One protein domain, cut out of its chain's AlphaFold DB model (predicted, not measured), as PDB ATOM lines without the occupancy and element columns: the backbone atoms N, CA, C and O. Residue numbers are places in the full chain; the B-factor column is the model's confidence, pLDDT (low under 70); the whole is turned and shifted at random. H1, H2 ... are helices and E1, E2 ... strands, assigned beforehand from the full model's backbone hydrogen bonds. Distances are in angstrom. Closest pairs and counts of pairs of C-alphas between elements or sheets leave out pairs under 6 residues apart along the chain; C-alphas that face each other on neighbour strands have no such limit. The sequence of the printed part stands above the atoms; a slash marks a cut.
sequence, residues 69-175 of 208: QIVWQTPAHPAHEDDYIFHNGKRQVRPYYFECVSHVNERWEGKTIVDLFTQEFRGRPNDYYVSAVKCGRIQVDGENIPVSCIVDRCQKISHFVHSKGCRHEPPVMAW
ATOM      1  N   GLN A  69       3.144  31.116  23.104       42.25
ATOM      2  CA  GLN A  69       3.617  29.747  23.164       42.25
ATOM      3  C   GLN A  69       4.210  29.447  21.784       42.25
ATOM      4  O   GLN A  69       3.516  29.503  20.771       42.25
ATOM      5  N   ILE A  70       5.527  29.266  21.730       48.66
ATOM      6  CA  ILE A  70       6.254  29.017  20.486       48.66
ATOM      7  C   ILE A  70       5.815  27.644  19.971       48.66
ATOM      8  O   ILE A  70       6.255  26.618  20.484       48.66
ATOM      9  N   VAL A  71       4.910  27.632  18.991       48.31
ATOM     10  CA  VAL A  71       4.469  26.408  18.320       48.31
ATOM     11  C   VAL A  71       5.463  26.100  17.205       48.31
ATOM     12  O   VAL A  71       5.700  26.916  16.308       48.31
ATOM     13  N   TRP A  72       6.082  24.929  17.299       51.94
ATOM     14  CA  TRP A  72       6.935  24.367  16.261       51.94
ATOM     15  C   TRP A  72       6.046  23.672  15.239       51.94
ATOM     16  O   TRP A  72       5.309  22.766  15.614       51.94
ATOM     17  N   GLN A  73       6.120  24.058  13.965       53.44
ATOM     18  CA  GLN A  73       5.504  23.263  12.904       53.44
ATOM     19  C   GLN A  73       6.574  22.373  12.275       53.44
ATOM     20  O   GLN A  73       7.498  22.823  11.596       53.44
ATOM     21  N   THR A  74       6.459  21.084  12.557       54.25
ATOM     22  CA  THR A  74       7.318  19.999  12.069       54.25
ATOM     23  C   THR A  74       6.372  18.906  11.564       54.25
ATOM     24  O   THR A  74       5.238  18.864  12.029       54.25
ATOM     25  N   PRO A  75       6.765  17.965  10.685       53.81
ATOM     26  CA  PRO A  75       5.899  16.821  10.367       53.81
ATOM     27  C   PRO A  75       5.374  16.066  11.606       53.81
ATOM     28  O   PRO A  75       4.298  15.484  11.562       53.81
ATOM     29  N   ALA A  76       6.116  16.119  12.721       50.28
ATOM     30  CA  ALA A  76       5.734  15.564  14.022       50.28
ATOM     31  C   ALA A  76       4.797  16.462  14.865       50.28
ATOM     32  O   ALA A  76       4.224  15.991  15.841       50.28
ATOM     33  N   HIS A  77       4.637  17.732  14.496       59.91
ATOM     34  CA  HIS A  77       3.783  18.726  15.151       59.91
ATOM     35  C   HIS A  77       2.932  19.431  14.077       59.91
ATOM     36  O   HIS A  77       3.303  20.510  13.604       59.91
ATOM     37  N   PRO A  78       1.844  18.785  13.611       60.22
ATOM     38  CA  PRO A  78       0.967  19.353  12.594       60.22
ATOM     39  C   PRO A  78       0.244  20.600  13.116       60.22
ATOM     40  O   PRO A  78      -0.003  20.727  14.314       60.22
ATOM     41  N   ALA A  79      -0.106  21.510  12.202       60.22
ATOM     42  CA  ALA A  79      -0.852  22.724  12.528       60.22
ATOM     43  C   ALA A  79      -2.198  22.378  13.191       60.22
ATOM     44  O   ALA A  79      -2.958  21.569  12.652       60.22
ATOM     45  N   HIS A  80      -2.492  22.998  14.334       63.41
ATOM     46  CA  HIS A  80      -3.762  22.821  15.041       63.41
ATOM     47  C   HIS A  80      -4.809  23.821  14.528       63.41
ATOM     48  O   HIS A  80      -4.457  24.877  13.999       63.41
ATOM     49  N   GLU A  81      -6.103  23.538  14.703       63.88
ATOM     50  CA  GLU A  81      -7.180  24.468  14.311       63.88
ATOM     51  C   GLU A  81      -7.036  25.843  14.986       63.88
ATOM     52  O   GLU A  81      -7.345  26.879  14.396       63.88
ATOM     53  N   ASP A  82      -6.460  25.857  16.188       66.88
ATOM     54  CA  ASP A  82      -6.192  27.076  16.945       66.88
ATOM     55  C   ASP A  82      -5.095  27.954  16.330       66.88
ATOM     56  O   ASP A  82      -5.020  29.134  16.673       66.88
ATOM     57  N   ASP A  83      -4.254  27.434  15.431       66.44
ATOM     58  CA  ASP A  83      -3.176  28.198  14.786       66.44
ATOM     59  C   ASP A  83      -3.702  29.182  13.730       66.44
ATOM     60  O   ASP A  83      -2.965  30.068  13.284       66.44
ATOM     61  N   TYR A  84      -4.975  29.069  13.341       70.31
ATOM     62  CA  TYR A  84      -5.594  29.922  12.336       70.31
ATOM     63  C   TYR A  84      -6.258  31.162  12.956       70.31
ATOM     64  O   TYR A  84      -7.122  31.087  13.826       70.31
ATOM     65  N   ILE A  85      -5.880  32.342  12.466       71.94
ATOM     66  CA  ILE A  85      -6.519  33.625  12.757       71.94
ATOM     67  C   ILE A  85      -7.421  33.992  11.580       71.94
ATOM     68  O   ILE A  85      -6.959  34.160  10.451       71.94
ATOM     69  N   PHE A  86      -8.709  34.171  11.856       74.69
ATOM     70  CA  PHE A  86      -9.682  34.638  10.875       74.69
ATOM     71  C   PHE A  86      -9.835  36.155  10.985       74.69
ATOM     72  O   PHE A  86     -10.211  36.682  12.030       74.69
ATOM     73  N   HIS A  87      -9.539  36.873   9.904       71.19
ATOM     74  CA  HIS A  87      -9.690  38.323   9.840       71.19
ATOM     75  C   HIS A  87     -10.288  38.737   8.493       71.19
ATOM     76  O   HIS A  87      -9.740  38.424   7.436       71.19
ATOM     77  N   ASN A  88     -11.420  39.445   8.527       65.06
ATOM     78  CA  ASN A  88     -12.106  39.979   7.343       65.06
ATOM     79  C   ASN A  88     -12.387  38.925   6.239       65.06
ATOM     80  O   ASN A  88     -12.110  39.155   5.063       65.06
ATOM     81  N   GLY A  89     -12.860  37.731   6.627       67.38
ATOM     82  CA  GLY A  89     -13.146  36.615   5.706       67.38
ATOM     83  C   GLY A  89     -11.914  35.860   5.181       67.38
ATOM     84  O   GLY A  89     -12.040  34.982   4.326       67.38
ATOM     85  N   LYS A  90     -10.718  36.183   5.685       63.53
ATOM     86  CA  LYS A  90      -9.455  35.540   5.315       63.53
ATOM     87  C   LYS A  90      -8.867  34.785   6.499       63.53
ATOM     88  O   LYS A  90      -8.879  35.280   7.624       63.53
ATOM     89  N   ARG A  91      -8.317  33.609   6.226       73.12
ATOM     90  CA  ARG A  91      -7.591  32.763   7.167       73.12
ATOM     91  C   ARG A  91      -6.096  33.053   7.063       73.12
ATOM     92  O   ARG A  91      -5.516  32.975   5.979       73.12
ATOM     93  N   GLN A  92      -5.482  33.385   8.189       66.94
ATOM     94  CA  GLN A  92      -4.041  33.568   8.355       66.94
ATOM     95  C   GLN A  92      -3.522  32.538   9.354       66.94
ATOM     96  O   GLN A  92      -4.233  32.188  10.286       66.94
ATOM     97  N   VAL A  93      -2.294  32.061   9.182       66.38
ATOM     98  CA  VAL A  93      -1.644  31.189  10.171       66.38
ATOM     99  C   VAL A  93      -0.837  32.062  11.130       66.38
ATOM    100  O   VAL A  93      -0.175  33.008  10.690       66.38
ATOM    101  N   ARG A  94      -0.896  31.778  12.436       65.88
ATOM    102  CA  ARG A  94      -0.055  32.448  13.438       65.88
ATOM    103  C   ARG A  94       1.424  32.303  13.072       65.88
ATOM    104  O   ARG A  94       1.820  31.248  12.582       65.88
ATOM    105  N   PRO A  95       2.263  33.323  13.326       64.38
ATOM    106  CA  PRO A  95       3.698  33.203  13.107       64.38
ATOM    107  C   PRO A  95       4.269  32.026  13.905       64.38
ATOM    108  O   PRO A  95       4.248  32.043  15.134       64.38
ATOM    109  N   TYR A  96       4.794  31.025  13.205       63.16
ATOM    110  CA  TYR A  96       5.452  29.870  13.806       63.16
ATOM    111  C   TYR A  96       6.948  29.867  13.488       63.16
ATOM    112  O   TYR A  96       7.427  30.522  12.553       63.16
ATOM    113  N   TYR A  97       7.706  29.153  14.315       66.06
ATOM    114  CA  TYR A  97       9.115  28.890  14.054       66.06
ATOM    115  C   TYR A  97       9.207  27.639  13.192       66.06
ATOM    116  O   TYR A  97       8.599  26.616  13.510       66.06
ATOM    117  N   PHE A  98       9.960  27.729  12.101       70.06
ATOM    118  CA  PHE A  98      10.201  26.595  11.222       70.06
ATOM    119  C   PHE A  98      11.690  26.256  11.216       70.06
ATOM    120  O   PHE A  98      12.555  27.140  11.249       70.06
ATOM    121  N   GLU A  99      11.978  24.959  11.185       78.19
ATOM    122  CA  GLU A  99      13.324  24.448  10.968       78.19
ATOM    123  C   GLU A  99      13.558  24.321   9.461       78.19
ATOM    124  O   GLU A  99      12.928  23.518   8.770       78.19
ATOM    125  N   CYS A 100      14.460  25.140   8.931       79.31
ATOM    126  CA  CYS A 100      14.954  24.972   7.577       79.31
ATOM    127  C   CYS A 100      16.110  23.977   7.606       79.31
ATOM    128  O   CYS A 100      17.206  24.318   8.051       79.31
ATOM    129  N   VAL A 101      15.855  22.758   7.140       84.81
ATOM    130  CA  VAL A 101      16.886  21.729   6.994       84.81
ATOM    131  C   VAL A 101      17.413  21.752   5.565       84.81
ATOM    132  O   VAL A 101      16.642  21.741   4.604       84.81
ATOM    133  N   SER A 102      18.730  21.804   5.404       85.50
ATOM    134  CA  SER A 102      19.408  21.752   4.108       85.50
ATOM    135  C   SER A 102      20.659  20.889   4.197       85.50
ATOM    136  O   SER A 102      21.389  20.954   5.180       85.50
ATOM    137  N   HIS A 103      20.920  20.092   3.164       87.88
ATOM    138  CA  HIS A 103      22.142  19.294   3.069       87.88
ATOM    139  C   HIS A 103      23.207  20.069   2.295       87.88
ATOM    140  O   HIS A 103      22.894  20.746   1.311       87.88
ATOM    141  N   VAL A 104      24.456  19.978   2.744       87.38
ATOM    142  CA  VAL A 104      25.581  20.656   2.100       87.38
ATOM    143  C   VAL A 104      25.899  19.986   0.767       87.38
ATOM    144  O   VAL A 104      26.345  18.841   0.713       87.38
ATOM    145  N   ASN A 105      25.676  20.735  -0.313       85.00
ATOM    146  CA  ASN A 105      26.057  20.349  -1.671       85.00
ATOM    147  C   ASN A 105      27.526  20.710  -1.954       85.00
ATOM    148  O   ASN A 105      28.095  21.583  -1.304       85.00
ATOM    149  N   GLU A 106      28.110  20.145  -3.013       84.75
ATOM    150  CA  GLU A 106      29.490  20.450  -3.443       84.75
ATOM    151  C   GLU A 106      29.759  21.945  -3.674       84.75
ATOM    152  O   GLU A 106      30.843  22.440  -3.398       84.75
ATOM    153  N   ARG A 107      28.750  22.718  -4.101       84.50
ATOM    154  CA  ARG A 107      28.864  24.180  -4.290       84.50
ATOM    155  C   ARG A 107      29.127  24.956  -2.986       84.50
ATOM    156  O   ARG A 107      29.488  26.139  -3.031       84.50
ATOM    157  N   TRP A 108      28.840  24.343  -1.845       86.56
ATOM    158  CA  TRP A 108      28.900  24.960  -0.523       86.56
ATOM    159  C   TRP A 108      30.124  24.528   0.285       86.56
ATOM    160  O   TRP A 108      30.457  25.208   1.250       86.56
ATOM    161  N   GLU A 109      30.810  23.463  -0.135       88.12
ATOM    162  CA  GLU A 109      32.042  22.979   0.487       88.12
ATOM    163  C   GLU A 109      33.101  24.090   0.563       88.12
ATOM    164  O   GLU A 109      33.284  24.873  -0.376       88.12
ATOM    165  N   GLY A 110      33.788  24.182   1.702       87.25
ATOM    166  CA  GLY A 110      34.885  25.133   1.891       87.25
ATOM    167  C   GLY A 110      34.446  26.581   2.144       87.25
ATOM    168  O   GLY A 110      35.297  27.466   2.239       87.25
ATOM    169  N   LYS A 111      33.141  26.853   2.270       89.81
ATOM    170  CA  LYS A 111      32.620  28.174   2.656       89.81
ATOM    171  C   LYS A 111      32.313  28.233   4.143       89.81
ATOM    172  O   LYS A 111      31.950  27.233   4.758       89.81
ATOM    173  N   THR A 112      32.405  29.433   4.711       92.12
ATOM    174  CA  THR A 112      31.903  29.662   6.067       92.12
ATOM    175  C   THR A 112      30.381  29.561   6.079       92.12
ATOM    176  O   THR A 112      29.717  29.917   5.099       92.12
ATOM    177  N   ILE A 113      29.813  29.122   7.203       91.00
ATOM    178  CA  ILE A 113      28.354  29.037   7.351       91.00
ATOM    179  C   ILE A 113      27.676  30.389   7.068       91.00
ATOM    180  O   ILE A 113      26.637  30.458   6.414       91.00
ATOM    181  N   VAL A 114      28.295  31.486   7.505       90.88
ATOM    182  CA  VAL A 114      27.756  32.837   7.340       90.88
ATOM    183  C   VAL A 114      27.791  33.273   5.876       90.88
ATOM    184  O   VAL A 114      26.800  33.816   5.379       90.88
ATOM    185  N   ASP A 115      28.889  33.016   5.164       89.75
ATOM    186  CA  ASP A 115      29.003  33.366   3.745       89.75
ATOM    187  C   ASP A 115      28.068  32.524   2.884       89.75
ATOM    188  O   ASP A 115      27.444  33.052   1.961       89.75
ATOM    189  N   LEU A 116      27.923  31.238   3.211       90.00
ATOM    190  CA  LEU A 116      26.963  30.340   2.580       90.00
ATOM    191  C   LEU A 116      25.552  30.923   2.665       90.00
ATOM    192  O   LEU A 116      24.903  31.121   1.633       90.00
ATOM    193  N   PHE A 117      25.100  31.269   3.873       87.62
ATOM    194  CA  PHE A 117      23.766  31.832   4.065       87.62
ATOM    195  C   PHE A 117      23.607  33.206   3.411       87.62
ATOM    196  O   PHE A 117      22.559  33.488   2.834       87.62
ATOM    197  N   THR A 118      24.638  34.048   3.439       87.31
ATOM    198  CA  THR A 118      24.593  35.383   2.824       87.31
ATOM    199  C   THR A 118      24.503  35.303   1.294       87.31
ATOM    200  O   THR A 118      23.783  36.086   0.670       87.31
ATOM    201  N   GLN A 119      25.207  34.354   0.669       84.19
ATOM    202  CA  GLN A 119      25.208  34.180  -0.786       84.19
ATOM    203  C   GLN A 119      23.909  33.564  -1.302       84.19
ATOM    204  O   GLN A 119      23.387  34.023  -2.325       84.19
ATOM    205  N   GLU A 120      23.402  32.541  -0.615       84.25
ATOM    206  CA  GLU A 120      22.225  31.793  -1.056       84.25
ATOM    207  C   GLU A 120      20.923  32.501  -0.657       84.25
ATOM    208  O   GLU A 120      19.992  32.619  -1.454       84.25
ATOM    209  N   PHE A 121      20.876  33.066   0.552       75.56
ATOM    210  CA  PHE A 121      19.695  33.711   1.112       75.56
ATOM    211  C   PHE A 121      19.924  35.216   1.261       75.56
ATOM    212  O   PHE A 121      20.049  35.757   2.364       75.56
ATOM    213  N   ARG A 122      19.860  35.923   0.128       76.56
ATOM    214  CA  ARG A 122      19.965  37.397   0.043       76.56
ATOM    215  C   ARG A 122      18.823  38.167   0.728       76.56
ATOM    216  O   ARG A 122      18.724  39.380   0.585       76.56
ATOM    217  N   GLY A 123      17.938  37.477   1.446       75.12
ATOM    218  CA  GLY A 123      16.804  38.077   2.146       75.12
ATOM    219  C   GLY A 123      17.155  38.740   3.482       75.12
ATOM    220  O   GLY A 123      16.302  39.423   4.043       75.12
ATOM    221  N   ARG A 124      18.365  38.532   4.027       82.50
ATOM    222  CA  ARG A 124      18.787  39.076   5.332       82.50
ATOM    223  C   ARG A 124      20.255  39.531   5.302       82.50
ATOM    224  O   ARG A 124      21.038  38.950   4.553       82.50
ATOM    225  N   PRO A 125      20.631  40.553   6.095       86.81
ATOM    226  CA  PRO A 125      22.010  41.031   6.170       86.81
ATOM    227  C   PRO A 125      22.931  40.009   6.850       86.81
ATOM    228  O   PRO A 125      22.477  39.176   7.632       86.81
ATOM    229  N   ASN A 126      24.236  40.114   6.596       89.38
ATOM    230  CA  ASN A 126      25.259  39.228   7.161       89.38
ATOM    231  C   ASN A 126      25.218  39.175   8.703       89.38
ATOM    232  O   ASN A 126      25.219  38.090   9.285       89.38
ATOM    233  N   ASP A 127      25.053  40.332   9.352       89.44
ATOM    234  CA  ASP A 127      24.995  40.465  10.816       89.44
ATOM    235  C   ASP A 127      23.900  39.602  11.457       89.44
ATOM    236  O   ASP A 127      24.076  39.063  12.554       89.44
ATOM    237  N   TYR A 128      22.778  39.411  10.752       89.50
ATOM    238  CA  TYR A 128      21.713  38.522  11.208       89.50
ATOM    239  C   TYR A 128      22.230  37.086  11.332       89.50
ATOM    240  O   TYR A 128      22.011  36.453  12.364       89.50
ATOM    241  N   TYR A 129      22.951  36.582  10.330       88.94
ATOM    242  CA  TYR A 129      23.475  35.216  10.341       88.94
ATOM    243  C   TYR A 129      24.567  35.035  11.395       88.94
ATOM    244  O   TYR A 129      24.560  34.030  12.102       88.94
ATOM    245  N   VAL A 130      25.430  36.035  11.597       90.69
ATOM    246  CA  VAL A 130      26.414  36.025  12.693       90.69
ATOM    247  C   VAL A 130      25.715  35.900  14.049       90.69
ATOM    248  O   VAL A 130      26.108  35.077  14.878       90.69
ATOM    249  N   SER A 131      24.658  36.684  14.277       88.88
ATOM    250  CA  SER A 131      23.872  36.596  15.512       88.88
ATOM    251  C   SER A 131      23.133  35.260  15.638       88.88
ATOM    252  O   SER A 131      23.082  34.691  16.723       88.88
ATOM    253  N   ALA A 132      22.615  34.711  14.536       88.25
ATOM    254  CA  ALA A 132      21.889  33.448  14.524       88.25
ATOM    255  C   ALA A 132      22.795  32.261  14.885       88.25
ATOM    256  O   ALA A 132      22.378  31.410  15.669       88.25
ATOM    257  N   VAL A 133      24.036  32.242  14.389       90.12
ATOM    258  CA  VAL A 133      25.045  31.242  14.776       90.12
ATOM    259  C   VAL A 133      25.409  31.391  16.256       90.12
ATOM    260  O   VAL A 133      25.353  30.418  17.000       90.12
ATOM    261  N   LYS A 134      25.686  32.616  16.730       89.06
ATOM    262  CA  LYS A 134      26.010  32.875  18.150       89.06
ATOM    263  C   LYS A 134      24.888  32.471  19.109       89.06
ATOM    264  O   LYS A 134      25.161  31.991  20.202       89.06
ATOM    265  N   CYS A 135      23.637  32.664  18.702       85.88
ATOM    266  CA  CYS A 135      22.458  32.287  19.477       85.88
ATOM    267  C   CYS A 135      22.103  30.793  19.368       85.88
ATOM    268  O   CYS A 135      21.102  30.386  19.951       85.88
ATOM    269  N   GLY A 136      22.847  29.990  18.597       86.75
ATOM    270  CA  GLY A 136      22.556  28.565  18.394       86.75
ATOM    271  C   GLY A 136      21.318  28.283  17.539       86.75
ATOM    272  O   GLY A 136      20.777  27.185  17.582       86.75
ATOM    273  N   ARG A 137      20.835  29.264  16.764       86.06
ATOM    274  CA  ARG A 137      19.712  29.067  15.825       86.06
ATOM    275  C   ARG A 137      20.140  28.386  14.532       86.06
ATOM    276  O   ARG A 137      19.284  27.903  13.802       86.06
ATOM    277  N   ILE A 138      21.431  28.414  14.218       89.75
ATOM    278  CA  ILE A 138      22.012  27.683  13.096       89.75
ATOM    279  C   ILE A 138      22.903  26.600  13.685       89.75
ATOM    280  O   ILE A 138      23.823  26.902  14.442       89.75
ATOM    281  N   GLN A 139      22.603  25.361  13.327       90.75
ATOM    282  CA  GLN A 139      23.298  24.166  13.772       90.75
ATOM    283  C   GLN A 139      23.772  23.372  12.561       90.75
ATOM    284  O   GLN A 139      23.128  23.381  11.509       90.75
ATOM    285  N   VAL A 140      24.889  22.675  12.722       90.50
ATOM    286  CA  VAL A 140      25.414  21.733  11.730       90.50
ATOM    287  C   VAL A 140      25.461  20.371  12.398       90.50
ATOM    288  O   VAL A 140      25.957  20.248  13.510       90.50
ATOM    289  N   ASP A 141      24.833  19.383  11.772       89.88
ATOM    290  CA  ASP A 141      24.640  18.026  12.294       89.88
ATOM    291  C   ASP A 141      23.991  17.972  13.692       89.88
ATOM    292  O   ASP A 141      24.094  16.985  14.411       89.88
ATOM    293  N   GLY A 142      23.236  19.019  14.049       86.19
ATOM    294  CA  GLY A 142      22.581  19.160  15.355       86.19
ATOM    295  C   GLY A 142      23.466  19.773  16.443       86.19
ATOM    296  O   GLY A 142      23.015  19.916  17.578       86.19
ATOM    297  N   GLU A 143      24.692  20.177  16.112       88.50
ATOM    298  CA  GLU A 143      25.615  20.827  17.036       88.50
ATOM    299  C   GLU A 143      25.707  22.337  16.792       88.50
ATOM    300  O   GLU A 143      25.594  22.837  15.664       88.50
ATOM    301  N   ASN A 144      25.927  23.088  17.874       88.81
ATOM    302  CA  ASN A 144      26.206  24.515  17.786       88.81
ATOM    303  C   ASN A 144      27.640  24.724  17.299       88.81
ATOM    304  O   ASN A 144      28.597  24.301  17.944       88.81
ATOM    305  N   ILE A 145      27.778  25.452  16.198       89.38
ATOM    306  CA  ILE A 145      29.069  25.725  15.570       89.38
ATOM    307  C   ILE A 145      29.534  27.170  15.796       89.38
ATOM    308  O   ILE A 145      28.714  28.072  15.993       89.38
ATOM    309  N   PRO A 146      30.849  27.439  15.738       90.00
ATOM    310  CA  PRO A 146      31.361  28.801  15.710       90.00
ATOM    311  C   PRO A 146      31.072  29.488  14.366       90.00
ATOM    312  O   PRO A 146      30.916  28.852  13.327       90.00
ATOM    313  N   VAL A 147      31.083  30.821  14.368       88.50
ATOM    314  CA  VAL A 147      30.840  31.664  13.177       88.50
ATOM    315  C   VAL A 147      31.853  31.397  12.054       88.50
ATOM    316  O   VAL A 147      31.517  31.491  10.878       88.50
ATOM    317  N   SER A 148      33.085  31.039  12.417       88.75
ATOM    318  CA  SER A 148      34.173  30.706  11.494       88.75
ATOM    319  C   SER A 148      34.165  29.247  11.026       88.75
ATOM    320  O   SER A 148      35.128  28.813  10.401       88.75
ATOM    321  N   CYS A 149      33.130  28.470  11.360       87.44
ATOM    322  CA  CYS A 149      33.018  27.085  10.924       87.44
ATOM    323  C   CYS A 149      32.882  27.020   9.400       87.44
ATOM    324  O   CYS A 149      32.049  27.713   8.800       87.44
ATOM    325  N   ILE A 150      33.731  26.190   8.802       91.25
ATOM    326  CA  ILE A 150      33.690  25.832   7.391       91.25
ATOM    327  C   ILE A 150      32.819  24.590   7.275       91.25
ATOM    328  O   ILE A 150      32.991  23.655   8.054       91.25
ATOM    329  N   VAL A 151      31.881  24.604   6.332       89.12
ATOM    330  CA  VAL A 151      31.017  23.449   6.095       89.12
ATOM    331  C   VAL A 151      31.667  22.460   5.133       89.12
ATOM    332  O   VAL A 151      32.252  22.846   4.113       89.12
ATOM    333  N   ASP A 152      31.500  21.184   5.451       88.31
ATOM    334  CA  ASP A 152      31.973  20.047   4.674       88.31
ATOM    335  C   ASP A 152      30.816  19.352   3.950       88.31
ATOM    336  O   ASP A 152      29.635  19.495   4.287       88.31
ATOM    337  N   ARG A 153      31.162  18.574   2.920       86.75
ATOM    338  CA  ARG A 153      30.195  17.758   2.181       86.75
ATOM    339  C   ARG A 153      29.411  16.835   3.112       86.75
ATOM    340  O   ARG A 153      29.940  16.312   4.087       86.75
ATOM    341  N   CYS A 154      28.158  16.586   2.737       86.00
ATOM    342  CA  CYS A 154      27.250  15.664   3.426       86.00
ATOM    343  C   CYS A 154      26.833  16.081   4.845       86.00
ATOM    344  O   CYS A 154      26.119  15.321   5.493       86.00
ATOM    345  N   GLN A 155      27.199  17.279   5.306       89.12
ATOM    346  CA  GLN A 155      26.691  17.811   6.566       89.12
ATOM    347  C   GLN A 155      25.243  18.290   6.425       89.12
ATOM    348  O   GLN A 155      24.812  18.775   5.369       89.12
ATOM    349  N   LYS A 156      24.482  18.177   7.511       91.19
ATOM    350  CA  LYS A 156      23.113  18.677   7.617       91.19
ATOM    351  C   LYS A 156      23.116  20.022   8.331       91.19
ATOM    352  O   LYS A 156      23.430  20.104   9.512       91.19
ATOM    353  N   ILE A 157      22.689  21.074   7.649       90.81
ATOM    354  CA  ILE A 157      22.495  22.394   8.246       90.81
ATOM    355  C   ILE A 157      21.032  22.529   8.676       90.81
ATOM    356  O   ILE A 157      20.126  22.411   7.848       90.81
ATOM    357  N   SER A 158      20.812  22.827   9.954       89.56
ATOM    358  CA  SER A 158      19.507  23.160  10.531       89.56
ATOM    359  C   SER A 158      19.480  24.640  10.906       89.56
ATOM    360  O   SER A 158      20.314  25.108  11.678       89.56
ATOM    361  N   HIS A 159      18.526  25.400  10.369       87.31
ATOM    362  CA  HIS A 159      18.340  26.815  10.698       87.31
ATOM    363  C   HIS A 159      16.929  27.069  11.228       87.31
ATOM    364  O   HIS A 159      15.946  26.993  10.490       87.31
ATOM    365  N   PHE A 160      16.841  27.430  12.505       82.38
ATOM    366  CA  PHE A 160      15.606  27.818  13.176       82.38
ATOM    367  C   PHE A 160      15.287  29.280  12.879       82.38
ATOM    368  O   PHE A 160      15.877  30.206  13.449       82.38
ATOM    369  N   VAL A 161      14.341  29.500  11.972       74.94
ATOM    370  CA  VAL A 161      13.973  30.845  11.531       74.94
ATOM    371  C   VAL A 161      12.607  31.217  12.086       74.94
ATOM    372  O   VAL A 161      11.609  30.532  11.871       74.94
ATOM    373  N   HIS A 162      12.556  32.371  12.752       66.88
ATOM    374  CA  HIS A 162      11.299  33.053  13.027       66.88
ATOM    375  C   HIS A 162      10.855  33.824  11.784       66.88
ATOM    376  O   HIS A 162      11.591  34.672  11.254       66.88
ATOM    377  N   SER A 163       9.647  33.547  11.309       53.31
ATOM    378  CA  SER A 163       9.145  34.180  10.103       53.31
ATOM    379  C   SER A 163       8.211  35.358  10.378       53.31
ATOM    380  O   SER A 163       7.089  35.182  10.834       53.31
ATOM    381  N   LYS A 164       8.648  36.553   9.957       48.84
ATOM    382  CA  LYS A 164       7.796  37.533   9.249       48.84
ATOM    383  C   LYS A 164       8.001  37.471   7.716       48.84
ATOM    384  O   LYS A 164       7.303  38.152   6.975       48.84
ATOM    385  N   GLY A 165       8.998  36.715   7.239       46.19
ATOM    386  CA  GLY A 165       9.529  36.799   5.865       46.19
ATOM    387  C   GLY A 165       9.778  35.461   5.158       46.19
ATOM    388  O   GLY A 165       9.978  35.435   3.949       46.19
ATOM    389  N   CYS A 166       9.714  34.337   5.859       44.00
ATOM    390  CA  CYS A 166       9.631  33.011   5.255       44.00
ATOM    391  C   CYS A 166       8.153  32.698   5.054       44.00
ATOM    392  O   CYS A 166       7.495  32.300   6.005       44.00
ATOM    393  N   ARG A 167       7.644  33.037   3.860       47.44
ATOM    394  CA  ARG A 167       6.239  32.914   3.431       47.44
ATOM    395  C   ARG A 167       5.247  32.962   4.596       47.44
ATOM    396  O   ARG A 167       4.879  31.931   5.145       47.44
ATOM    397  N   HIS A 168       4.720  34.154   4.882       48.84
ATOM    398  CA  HIS A 168       3.313  34.163   5.264       48.84
ATOM    399  C   HIS A 168       2.606  33.404   4.150       48.84
ATOM    400  O   HIS A 168       2.672  33.833   2.990       48.84
ATOM    401  N   GLU A 169       2.060  32.231   4.469       54.06
ATOM    402  CA  GLU A 169       1.144  31.594   3.543       54.06
ATOM    403  C   GLU A 169       0.140  32.677   3.151       54.06
ATOM    404  O   GLU A 169      -0.380  33.369   4.040       54.06
ATOM    405  N   PRO A 170      -0.014  32.956   1.845       53.38
ATOM    406  CA  PRO A 170      -0.878  34.036   1.416       53.38
ATOM    407  C   PRO A 170      -2.247  33.809   2.059       53.38
ATOM    408  O   PRO A 170      -2.705  32.666   2.086       53.38
ATOM    409  N   PRO A 171      -2.869  34.859   2.621       56.47
ATOM    410  CA  PRO A 171      -4.124  34.715   3.337       56.47
ATOM    411  C   PRO A 171      -5.127  33.983   2.446       56.47
ATOM    412  O   PRO A 171      -5.465  34.460   1.358       56.47
ATOM    413  N   VAL A 172      -5.561  32.812   2.900       59.81
ATOM    414  CA  VAL A 172      -6.475  31.955   2.146       59.81
ATOM    415  C   VAL A 172      -7.893  32.401   2.467       59.81
ATOM    416  O   VAL A 172      -8.191  32.747   3.609       59.81
ATOM    417  N   MET A 173      -8.779  32.430   1.476       59.09
ATOM    418  CA  MET A 173     -10.198  32.675   1.735       59.09
ATOM    419  C   MET A 173     -10.725  31.625   2.723       59.09
ATOM    420  O   MET A 173     -10.470  30.438   2.555       59.09
ATOM    421  N   ALA A 174     -11.434  32.066   3.760       60.03
ATOM    422  CA  ALA A 174     -11.977  31.192   4.802       60.03
ATOM    423  C   ALA A 174     -13.331  30.563   4.419       60.03
ATOM    424  O   ALA A 174     -14.069  30.127   5.294       60.03
ATOM    425  N   TRP A 175     -13.695  30.597   3.135       64.06
ATOM    426  CA  TRP A 175     -14.965  30.065   2.655       64.06
ATOM    427  C   TRP A 175     -14.872  28.571   2.395       64.06
ATOM    428  O   TRP A 175     -13.842  28.079   1.929       64.06
TER     429      TRP A 175
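Overview. This is residues 69 to 175 of the 208 residues of the protein "RNA pseudouridine synthase 7-like" of Herrania umbratica (UniProt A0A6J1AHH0). With little regular structure, the model is long: the sheet E3 E5 E4 begins at its middle, the helical hairpin H1 H2 packs beside it at one end, and the small hairpin E1 E2 makes the other end. Both sheets are antiparallel. The printed part has 107 residues, and under half of them are in named elements, two helices and five strands in the order E1 E2 E3 H1 H2 E4 E5, class mixed. It is loose, radius of gyration of the C-alphas 16.3 A, spanning 50 by 27 by 25 A.

Along the chain. E1, residues 84 to 87, begins at C-alpha 84 (-5.594, 29.922, 12.336); E2 is 90 to 93, E3 97 to 103, 19.6 A long, H1 113 to 120, H2 126 to 134, E4 138 to 140. E5, 156 to 162, 19.4 A long, ends at C-alpha 162 (11.299, 33.053, 13.027).

Arrangement. N 85 and O 92 of E1 and E2 are 2.7 A apart, N 100 and O 159 of E3 and E5 2.8 A, N 139 and O 158 of E4 and E5 2.8 A, within hydrogen-bond range. E2 is apart from E3. H1 touches H2, closest C-alphas Val 114 and Tyr 129, 5.7 A. In both helices every O i to N i+4 pair is within range.

Size, cuts and confidence. The printed part has no cut; E4 to E5 is a long link. Residues 69 to 83 and 162 to 175, among others, have pLDDT under 70.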